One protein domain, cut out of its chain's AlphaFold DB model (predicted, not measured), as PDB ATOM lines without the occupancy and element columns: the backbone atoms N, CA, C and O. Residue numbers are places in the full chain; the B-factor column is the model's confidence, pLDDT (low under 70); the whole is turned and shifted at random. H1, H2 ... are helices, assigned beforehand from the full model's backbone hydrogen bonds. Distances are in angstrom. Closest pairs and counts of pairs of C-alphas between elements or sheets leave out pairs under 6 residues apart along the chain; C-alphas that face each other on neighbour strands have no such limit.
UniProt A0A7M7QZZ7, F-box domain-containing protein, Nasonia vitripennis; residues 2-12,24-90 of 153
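AT A GLANCE: This is residues 2 to 12 and 24 to 90 of the 153 residues of the protein "F-box domain-containing protein" of Nasonia vitripennis (UniProt A0A7M7QZZ7). A small cluster of three short helices, H2, H3 and H4, packs at the first residues of one long helix, H5, whose far part, residues 71 to 89, sticks out with Asn 90 as a long arm. H1 lies off at the other end of the rod, touching no helix. The printed part has 78 residues with five named helices in the order H1 H2 H3 H4 H5 and no named strand; the class is all helix. The whole is extended, with a radius of gyration of the C-alphas of 18.6 A and spans of 69 by 22 by 21 A.

HOW THE PARTS SIT: H1, residues 2 to 11, is apart from the other four helices. H2, residues 27 to 36, touches H4, residues 50 to 58, about perpendicular at 81 degrees; their closest C-alphas, of Glu 31 and Ile 55, are 6.8 A apart. H3, residues 39 to 48, is close to H2 but not clearly touching, with the C-alphas of Leu 34 and Leu 42 closest at 7.1 A. H3 and H4 form a helical hairpin, running opposite ways at a steep tilt of 41 degrees, with the C-alphas of Ala 46 and Leu 53 closest at 4.6 A. H5, residues 60 to 89, touches H3 with residues 65 to 69 alone; the closest C-alphas, of Gly 39 and Ile 66, are 5.2 A apart. These two run opposite ways at a steep tilt of 69 degrees, only just short of about perpendicular. H5 and H2 only just touch, only at their ends, with 3 pairs of C-alphas within 8 A; the closest are those of Ser 35 and Ile 62, 6.0 A apart. H4 and H5 only just touch, only at the corner by their link, also with 3 such pairs; the closest C-alphas are those of Leu 56 and Ile 62, at 6.4 A. In H1, H4 and H5 every O i to N i+4 pair is within hydrogen-bond range; in H2 and in H3 it is 5 of 6.

IN THESE COORDINATES: H1 begins at C-alpha 2, (52.636, 175.798, 33.663), and measures 14.3 A from first to last C-alpha. H2 measures 14.6 A, H3 14.9 A and H4 12.4 A. H5 runs 43.2 A from C-alpha 60 at (82.501, 164.839, 37.688) to C-alpha 89 at (96.455, 133.278, 63.653).

THE WHOLE: The two C-alphas farthest apart, of Glu 2 and Asn 90, are 69.4 A apart. Residues 13 to 23 are not printed; C-alphas 12 and 24 are 8.4 A apart across this cut. Of the links printed whole, H2 to H3, H3 to H4 and H4 to H5 are tight. Mean pLDDT of the printed part is 85.6, with residues 82 to 90 under 70.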
ATOM      1  N   GLU A   2      52.615 176.340  35.034       80.38
ATOM      2  CA  GLU A   2      52.636 175.798  33.663       80.38
ATOM      3  C   GLU A   2      53.881 174.950  33.342       80.38
ATOM      4  O   GLU A   2      53.761 173.818  32.893       80.38
ATOM      5  N   GLU A   3      55.086 175.438  33.655       78.44
ATOM      6  CA  GLU A   3      56.325 174.699  33.349       78.44
ATOM      7  C   GLU A   3      56.458 173.387  34.130       78.44
ATOM      8  O   GLU A   3      56.984 172.398  33.626       78.44
ATOM      9  N   PHE A   4      55.919 173.341  35.350       76.31
ATOM     10  CA  PHE A   4      55.865 172.107  36.127       76.31
ATOM     11  C   PHE A   4      54.874 171.103  35.520       76.31
ATOM     12  O   PHE A   4      55.154 169.909  35.497       76.31
ATOM     13  N   HIS A   5      53.748 171.578  34.973       78.38
ATOM     14  CA  HIS A   5      52.803 170.724  34.244       78.38
ATOM     15  C   HIS A   5      53.420 170.183  32.952       78.38
ATOM     16  O   HIS A   5      53.261 169.005  32.648       78.38
ATOM     17  N   GLN A   6      54.189 171.004  32.232       79.56
ATOM     18  CA  GLN A   6      54.944 170.563  31.057       79.56
ATOM     19  C   GLN A   6      56.001 169.514  31.419       79.56
ATOM     20  O   GLN A   6      56.131 168.515  30.715       79.56
ATOM     21  N   LEU A   7      56.711 169.690  32.539       77.00
ATOM     22  CA  LEU A   7      57.652 168.692  33.046       77.00
ATOM     23  C   LEU A   7      56.942 167.381  33.414       77.00
ATOM     24  O   LEU A   7      57.424 166.309  33.062       77.00
ATOM     25  N   MET A   8      55.794 167.452  34.090       79.06
ATOM     26  CA  MET A   8      55.002 166.267  34.424       79.06
ATOM     27  C   MET A   8      54.500 165.529  33.180       79.06
ATOM     28  O   MET A   8      54.600 164.309  33.118       79.06
ATOM     29  N   LEU A   9      54.028 166.255  32.163       79.19
ATOM     30  CA  LEU A   9      53.651 165.666  30.876       79.19
ATOM     31  C   LEU A   9      54.848 165.010  30.174       79.19
ATOM     32  O   LEU A   9      54.703 163.957  29.560       79.19
ATOM     33  N   LEU A  10      56.032 165.614  30.285       78.06
ATOM     34  CA  LEU A  10      57.265 165.112  29.684       78.06
ATOM     35  C   LEU A  10      57.777 163.838  30.373       78.06
ATOM     36  O   LEU A  10      58.282 162.934  29.707       78.06
ATOM     37  N   ILE A  11      57.631 163.758  31.697       77.00
ATOM     38  CA  ILE A  11      57.984 162.584  32.507       77.00
ATOM     39  C   ILE A  11      57.111 161.376  32.155       77.00
ATOM     40  O   ILE A  11      57.592 160.249  32.241       77.00
ATOM     41  N   GLY A  12      55.884 161.607  31.684       73.12
ATOM     42  CA  GLY A  12      54.905 160.559  31.414       73.12
ATOM     43  C   GLY A  12      54.040 160.256  32.636       73.12
ATOM     44  O   GLY A  12      54.214 160.847  33.704       73.12
ATOM     45  N   ASN A  24      63.173 161.289  29.162       81.38
ATOM     46  CA  ASN A  24      62.568 162.492  28.601       81.38
ATOM     47  C   ASN A  24      62.998 163.769  29.335       81.38
ATOM     48  O   ASN A  24      62.730 164.863  28.852       81.38
ATOM     49  N   LEU A  25      63.695 163.648  30.469       85.38
ATOM     50  CA  LEU A  25      64.187 164.802  31.215       85.38
ATOM     51  C   LEU A  25      65.323 165.542  30.483       85.38
ATOM     52  O   LEU A  25      66.222 164.899  29.927       85.38
ATOM     53  N   PRO A  26      65.370 166.885  30.591       88.75
ATOM     54  CA  PRO A  26      66.585 167.651  30.350       88.75
ATOM     55  C   PRO A  26      67.740 167.121  31.204       88.75
ATOM     56  O   PRO A  26      67.561 166.737  32.367       88.75
ATOM     57  N   ILE A  27      68.938 167.101  30.625       89.00
ATOM     58  CA  ILE A  27      70.098 166.445  31.234       89.00
ATOM     59  C   ILE A  27      70.494 167.086  32.567       89.00
ATOM     60  O   ILE A  27      70.899 166.385  33.489       89.00
ATOM     61  N   GLU A  28      70.314 168.394  32.697       91.81
ATOM     62  CA  GLU A  28      70.605 169.167  33.901       91.81
ATOM     63  C   GLU A  28      69.730 168.706  35.072       91.81
ATOM     64  O   GLU A  28      70.215 168.530  36.190       91.81
ATOM     65  N   ILE A  29      68.446 168.443  34.805       89.62
ATOM     66  CA  ILE A  29      67.497 167.971  35.818       89.62
ATOM     67  C   ILE A  29      67.821 166.522  36.195       89.62
ATOM     68  O   ILE A  29      67.843 166.187  37.379       89.62
ATOM     69  N   ALA A  30      68.143 165.675  35.213       91.31
ATOM     70  CA  ALA A  30      68.562 164.301  35.475       91.31
ATOM     71  C   ALA A  30      69.831 164.249  36.347       91.31
ATOM     72  O   ALA A  30      69.881 163.508  37.330       91.31
ATOM     73  N   GLU A  31      70.842 165.067  36.040       92.50
ATOM     74  CA  GLU A  31      72.058 165.177  36.851       92.50
ATOM     75  C   GLU A  31      71.762 165.707  38.261       92.50
ATOM     76  O   GLU A  31      72.304 165.177  39.236       92.50
ATOM     77  N   MET A  32      70.876 166.698  38.393       92.00
ATOM     78  CA  MET A  32      70.460 167.238  39.688       92.00
ATOM     79  C   MET A  32      69.800 166.161  40.558       92.00
ATOM     80  O   MET A  32      70.214 165.974  41.702       92.00
ATOM     81  N   ILE A  33      68.848 165.396  40.014       92.56
ATOM     82  CA  ILE A  33      68.188 164.290  40.727       92.56
ATOM     83  C   ILE A  33      69.219 163.239  41.153       92.56
ATOM     84  O   ILE A  33      69.285 162.866  42.325       92.56
ATOM     85  N   LEU A  34      70.078 162.797  40.229       93.06
ATOM     86  CA  LEU A  34      71.099 161.790  40.525       93.06
ATOM     87  C   LEU A  34      72.098 162.283  41.582       93.06
ATOM     88  O   LEU A  34      72.553 161.501  42.412       93.06
ATOM     89  N   SER A  35      72.412 163.580  41.624       93.38
ATOM     90  CA  SER A  35      73.341 164.139  42.614       93.38
ATOM     91  C   SER A  35      72.854 163.997  44.067       93.38
ATOM     92  O   SER A  35      73.679 163.896  44.988       93.38
ATOM     93  N   MET A  36      71.534 163.906  44.270       94.81
ATOM     94  CA  MET A  36      70.907 163.717  45.582       94.81
ATOM     95  C   MET A  36      71.038 162.277  46.098       94.81
ATOM     96  O   MET A  36      71.036 162.057  47.308       94.81
ATOM     97  N   LEU A  37      71.241 161.300  45.211       94.62
ATOM     98  CA  LEU A  37      71.326 159.884  45.569       94.62
ATOM     99  C   LEU A  37      72.640 159.533  46.274       94.62
ATOM    100  O   LEU A  37      73.697 160.113  46.012       94.62
ATOM    101  N   ASP A  38      72.597 158.560  47.179       94.50
ATOM    102  CA  ASP A  38      73.778 158.057  47.874       94.50
ATOM    103  C   ASP A  38      74.659 157.183  46.961       94.50
ATOM    104  O   ASP A  38      74.285 156.788  45.857       94.50
ATOM    105  N   GLY A  39      75.868 156.867  47.428       92.56
ATOM    106  CA  GLY A  39      76.837 156.113  46.634       92.56
ATOM    107  C   GLY A  39      76.361 154.716  46.226       92.56
ATOM    108  O   GLY A  39      76.761 154.242  45.165       92.56
ATOM    109  N   GLN A  40      75.519 154.056  47.030       93.88
ATOM    110  CA  GLN A  40      75.007 152.731  46.692       93.88
ATOM    111  C   GLN A  40      73.872 152.818  45.671       93.88
ATOM    112  O   GLN A  40      73.899 152.070  44.695       93.88
ATOM    113  N   SER A  41      72.931 153.751  45.839       95.38
ATOM    114  CA  SER A  41      71.866 153.963  44.851       95.38
ATOM    115  C   SER A  41      72.431 154.395  43.501       95.38
ATOM    116  O   SER A  41      72.010 153.875  42.477       95.38
ATOM    117  N   LEU A  42      73.469 155.237  43.485       94.81
ATOM    118  CA  LEU A  42      74.174 155.614  42.254       94.81
ATOM    119  C   LEU A  42      74.798 154.417  41.521       94.81
ATOM    120  O   LEU A  42      74.776 154.368  40.291       94.81
ATOM    121  N   LEU A  43      75.343 153.441  42.258       94.25
ATOM    122  CA  LEU A  43      75.840 152.201  41.659       94.25
ATOM    123  C   LEU A  43      74.704 151.360  41.076       94.25
ATOM    124  O   LEU A  43      74.879 150.784  40.009       94.25
ATOM    125  N   ASN A  44      73.547 151.314  41.734       94.56
ATOM    126  CA  ASN A  44      72.381 150.609  41.208       94.56
ATOM    127  C   ASN A  44      71.847 151.300  39.940       94.56
ATOM    128  O   ASN A  44      71.585 150.631  38.947       94.56
ATOM    129  N   CYS A  45      71.788 152.635  39.926       93.19
ATOM    130  CA  CYS A  45      71.414 153.440  38.759       93.19
ATOM    131  C   CYS A  45      72.300 153.158  37.537       93.19
ATOM    132  O   CYS A  45      71.806 153.088  36.415       93.19
ATOM    133  N   ALA A  46      73.601 152.943  37.743       91.31
ATOM    134  CA  ALA A  46      74.532 152.583  36.673       91.31
ATOM    135  C   ALA A  46      74.197 151.246  35.984       91.31
ATOM    136  O   ALA A  46      74.649 151.019  34.862       91.31
ATOM    137  N   LEU A  47      73.431 150.374  36.645       92.19
ATOM    138  CA  LEU A  47      73.027 149.061  36.138       92.19
ATOM    139  C   LEU A  47      71.661 149.081  35.437       92.19
ATOM    140  O   LEU A  47      71.327 148.102  34.778       92.19
ATOM    141  N   VAL A  48      70.889 150.168  35.560       90.62
ATOM    142  CA  VAL A  48      69.533 150.269  34.994       90.62
ATOM    143  C   VAL A  48      69.579 150.264  33.468       90.62
ATOM    144  O   VAL A  48      68.911 149.461  32.824       90.62
ATOM    145  N   SER A  49      70.385 151.142  32.866       90.31
ATOM    146  CA  SER A  49      70.580 151.167  31.416       90.31
ATOM    147  C   SER A  49      71.865 151.889  31.011       90.31
ATOM    148  O   SER A  49      72.480 152.627  31.787       90.31
ATOM    149  N   SER A  50      72.264 151.722  29.748       90.31
ATOM    150  CA  SER A  50      73.409 152.437  29.170       90.31
ATOM    151  C   SER A  50      73.217 153.958  29.173       90.31
ATOM    152  O   SER A  50      74.196 154.691  29.328       90.31
ATOM    153  N   LYS A  51      71.969 154.434  29.053       89.88
ATOM    154  CA  LYS A  51      71.624 155.858  29.136       89.88
ATOM    155  C   LYS A  51      71.814 156.386  30.556       89.88
ATOM    156  O   LYS A  51      72.455 157.411  30.740       89.88
ATOM    157  N   TRP A  52      71.355 155.659  31.570       92.75
ATOM    158  CA  TRP A  52      71.584 156.048  32.965       92.75
ATOM    159  C   TRP A  52      73.081 156.110  33.289       92.75
ATOM    160  O   TRP A  52      73.566 157.081  33.875       92.75
ATOM    161  N   LEU A  53      73.850 155.128  32.815       92.88
ATOM    162  CA  LEU A  53      75.302 155.125  32.965       92.88
ATOM    163  C   LEU A  53      75.984 156.305  32.249       92.88
ATOM    164  O   LEU A  53      76.977 156.826  32.762       92.88
ATOM    165  N   SER A  54      75.499 156.731  31.077       92.88
ATOM    166  CA  SER A  54      76.097 157.854  30.342       92.88
ATOM    167  C   SER A  54      75.900 159.188  31.067       92.88
ATOM    168  O   SER A  54      76.843 159.978  31.136       92.88
ATOM    169  N   ILE A  55      74.739 159.394  31.695       92.00
ATOM    170  CA  ILE A  55      74.453 160.569  32.531       92.00
ATOM    171  C   ILE A  55      75.376 160.582  33.757       92.00
ATOM    172  O   ILE A  55      76.069 161.565  34.018       92.00
ATOM    173  N   LEU A  56      75.485 159.452  34.464       93.00
ATOM    174  CA  LEU A  56      76.380 159.318  35.622       93.00
ATOM    175  C   LEU A  56      77.852 159.577  35.264       93.00
ATOM    176  O   LEU A  56      78.594 160.170  36.047       93.00
ATOM    177  N   LYS A  57      78.282 159.145  34.072       92.25
ATOM    178  CA  LYS A  57      79.634 159.378  33.549       92.25
ATOM    179  C   LYS A  57      79.898 160.832  33.189       92.25
ATOM    180  O   LYS A  57      81.062 161.222  33.180       92.25
ATOM    181  N   ARG A  58      78.877 161.626  32.878       91.69
ATOM    182  CA  ARG A  58      79.041 163.022  32.464       91.69
ATOM    183  C   ARG A  58      79.441 163.917  33.638       91.69
ATOM    184  O   ARG A  58      80.368 164.715  33.502       91.69
ATOM    185  N   SER A  59      78.827 163.718  34.804       92.50
ATOM    186  CA  SER A  59      79.032 164.589  35.965       92.50
ATOM    187  C   SER A  59      80.281 164.225  36.792       92.50
ATOM    188  O   SER A  59      80.331 163.157  37.412       92.50
ATOM    189  N   PRO A  60      81.297 165.108  36.899       92.88
ATOM    190  CA  PRO A  60      82.501 164.839  37.688       92.88
ATOM    191  C   PRO A  60      82.218 164.655  39.183       92.88
ATOM    192  O   PRO A  60      82.848 163.808  39.819       92.88
ATOM    193  N   ALA A  61      81.259 165.404  39.732       93.06
ATOM    194  CA  ALA A  61      80.889 165.338  41.142       93.06
ATOM    195  C   ALA A  61      80.277 163.976  41.505       93.06
ATOM    196  O   ALA A  61      80.659 163.361  42.504       93.06
ATOM    197  N   ILE A  62      79.383 163.464  40.653       94.62
ATOM    198  CA  ILE A  62      78.759 162.150  40.835       94.62
ATOM    199  C   ILE A  62      79.816 161.045  40.761       94.62
ATOM    200  O   ILE A  62      79.865 160.173  41.632       94.62
ATOM    201  N   ARG A  63      80.720 161.107  39.776       94.50
ATOM    202  CA  ARG A  63      81.824 160.143  39.662       94.50
ATOM    203  C   ARG A  63      82.686 160.119  40.913       94.50
ATOM    204  O   ARG A  63      83.020 159.043  41.403       94.50
ATOM    205  N   GLU A  64      83.023 161.283  41.461       94.62
ATOM    206  CA  GLU A  64      83.821 161.347  42.683       94.62
ATOM    207  C   GLU A  64      83.078 160.747  43.886       94.62
ATOM    208  O   GLU A  64      83.669 159.990  44.662       94.62
ATOM    209  N   LYS A  65      81.765 160.985  43.993       94.62
ATOM    210  CA  LYS A  65      80.899 160.373  45.014       94.62
ATOM    211  C   LYS A  65      80.904 158.843  44.909       94.62
ATOM    212  O   LYS A  65      81.128 158.165  45.915       94.62
ATOM    213  N   ILE A  66      80.767 158.300  43.696       94.81
ATOM    214  CA  ILE A  66      80.840 156.855  43.422       94.81
ATOM    215  C   ILE A  66      82.223 156.300  43.791       94.81
ATOM    216  O   ILE A  66      82.323 155.325  44.539       94.81
ATOM    217  N   ARG A  67      83.312 156.940  43.347       94.44
ATOM    218  CA  ARG A  67      84.682 156.496  43.666       94.44
ATOM    219  C   ARG A  67      84.960 156.521  45.164       94.44
ATOM    220  O   ARG A  67      85.638 155.637  45.685       94.44
ATOM    221  N   LYS A  68      84.472 157.535  45.882       95.19
ATOM    222  CA  LYS A  68      84.592 157.615  47.345       95.19
ATOM    223  C   LYS A  68      83.827 156.481  48.028       95.19
ATOM    224  O   LYS A  68      84.351 155.888  48.970       95.19
ATOM    225  N   HIS A  69      82.633 156.145  47.535       94.88
ATOM    226  CA  HIS A  69      81.842 155.019  48.036       94.88
ATOM    227  C   HIS A  69      82.554 153.679  47.835       94.88
ATOM    228  O   HIS A  69      82.730 152.934  48.797       94.88
ATOM    229  N   ILE A  70      83.061 153.414  46.627       93.62
ATOM    230  CA  ILE A  70      83.831 152.198  46.317       93.62
ATOM    231  C   ILE A  70      85.056 152.088  47.233       93.62
ATOM    232  O   ILE A  70      85.241 151.066  47.893       93.62
ATOM    233  N   ARG A  71      85.855 153.159  47.350       94.88
ATOM    234  CA  ARG A  71      87.036 153.189  48.233       94.88
ATOM    235  C   ARG A  71      86.677 152.910  49.693       94.88
ATOM    236  O   ARG A  71      87.409 152.196  50.373       94.88
ATOM    237  N   ARG A  72      85.553 153.442  50.182       93.56
ATOM    238  CA  ARG A  72      85.069 153.156  51.540       93.56
ATOM    239  C   ARG A  72      84.709 151.676  51.704       93.56
ATOM    240  O   ARG A  72      85.120 151.089  52.701       93.56
ATOM    241  N   LYS A  73      83.986 151.071  50.754       91.25
ATOM    242  CA  LYS A  73      83.613 149.645  50.831       91.25
ATOM    243  C   LYS A  73      84.839 148.731  50.823       91.25
ATOM    244  O   LYS A  73      84.878 147.798  51.615       91.25
ATOM    245  N   ILE A  74      85.842 149.039  49.999       90.69
ATOM    246  CA  ILE A  74      87.104 148.287  49.953       90.69
ATOM    247  C   ILE A  74      87.807 148.324  51.315       90.69
ATOM    248  O   ILE A  74      88.110 147.272  51.861       90.69
ATOM    249  N   ARG A  75      87.968 149.509  51.920       91.56
ATOM    250  CA  ARG A  75      88.605 149.640  53.247       91.56
ATOM    251  C   ARG A  75      87.881 148.858  54.340       91.56
ATOM    252  O   ARG A  75      88.515 148.222  55.170       91.56
ATOM    253  N   ILE A  76      86.548 148.908  54.352       88.69
ATOM    254  CA  ILE A  76      85.751 148.146  55.323       88.69
ATOM    255  C   ILE A  76      85.976 146.645  55.121       88.69
ATOM    256  O   ILE A  76      86.173 145.919  56.090       88.69
ATOM    257  N   GLN A  77      85.992 146.184  53.870       86.06
ATOM    258  CA  GLN A  77      86.228 144.781  53.552       86.06
ATOM    259  C   GLN A  77      87.641 144.325  53.940       86.06
ATOM    260  O   GLN A  77      87.795 143.231  54.473       86.06
ATOM    261  N   GLU A  78      88.666 145.148  53.718       83.94
ATOM    262  CA  GLU A  78      90.044 144.862  54.134       83.94
ATOM    263  C   GLU A  78      90.153 144.730  55.655       83.94
ATOM    264  O   GLU A  78      90.690 143.736  56.136       83.94
ATOM    265  N   ASN A  79      89.550 145.650  56.413       78.94
ATOM    266  CA  ASN A  79      89.537 145.594  57.879       78.94
ATOM    267  C   ASN A  79      88.780 144.366  58.426       78.94
ATOM    268  O   ASN A  79      89.175 143.756  59.420       78.94
ATOM    269  N   LEU A  80      87.682 143.973  57.775       76.50
ATOM    270  CA  LEU A  80      86.967 142.734  58.106       76.50
ATOM    271  C   LEU A  80      87.808 141.491  57.782       76.50
ATOM    272  O   LEU A  80      87.743 140.486  58.481       76.50
ATOM    273  N   SER A  81      88.612 141.551  56.723       72.38
ATOM    274  CA  SER A  81      89.486 140.444  56.329       72.38
ATOM    275  C   SER A  81      90.650 140.280  57.309       72.38
ATOM    276  O   SER A  81      90.967 139.154  57.682       72.38
ATOM    277  N   SER A  82      91.260 141.387  57.752       64.81
ATOM    278  CA  SER A  82      92.388 141.368  58.689       64.81
ATOM    279  C   SER A  82      91.988 140.860  60.077       64.81
ATOM    280  O   SER A  82      92.686 140.023  60.643       64.81
ATOM    281  N   THR A  83      90.826 141.278  60.586       62.62
ATOM    282  CA  THR A  83      90.287 140.802  61.876       62.62
ATOM    283  C   THR A  83      89.991 139.301  61.874       62.62
ATOM    284  O   THR A  83      90.304 138.608  62.841       62.62
ATOM    285  N   LEU A  84      89.460 138.762  60.773       60.44
ATOM    286  CA  LEU A  84      89.258 137.317  60.639       60.44
ATOM    287  C   LEU A  84      90.585 136.553  60.580       60.44
ATOM    288  O   LEU A  84      90.711 135.503  61.206       60.44
ATOM    289  N   THR A  85      91.591 137.068  59.865       58.66
ATOM    290  CA  THR A  85      92.912 136.421  59.822       58.66
ATOM    291  C   THR A  85      93.630 136.460  61.168       58.66
ATOM    292  O   THR A  85      94.283 135.486  61.529       58.66
ATOM    293  N   GLU A  86      93.471 137.532  61.941       54.53
ATOM    294  CA  GLU A  86      94.069 137.676  63.272       54.53
ATOM    295  C   GLU A  86      93.409 136.743  64.301       54.53
ATOM    296  O   GLU A  86      94.101 136.120  65.105       54.53
ATOM    297  N   SER A  87      92.089 136.537  64.200       55.78
ATOM    298  CA  SER A  87      91.358 135.551  65.011       55.78
ATOM    299  C   SER A  87      91.733 134.093  64.703       55.78
ATOM    300  O   SER A  87      91.519 133.229  65.548       55.78
ATOM    301  N   LEU A  88      92.251 133.799  63.506       56.78
ATOM    302  CA  LEU A  88      92.723 132.465  63.107       56.78
ATOM    303  C   LEU A  88      94.217 132.253  63.401       56.78
ATOM    304  O   LEU A  88      94.637 131.118  63.612       56.78
ATOM    305  N   ALA A  89      95.013 133.326  63.405       57.38
ATOM    306  CA  ALA A  89      96.455 133.278  63.653       57.38
ATOM    307  C   ALA A  89      96.817 133.188  65.146       57.38
ATOM    308  O   ALA A  89      97.896 132.700  65.477       57.38
ATOM    309  N   ASN A  90      95.915 133.605  66.037       54.81
ATOM    310  CA  ASN A  90      96.060 133.449  67.480       54.81
ATOM    311  C   ASN A  90      95.082 132.377  67.987       54.81
ATOM    312  O   ASN A  90      93.938 132.708  68.306       54.81
TER     313      ASN A  90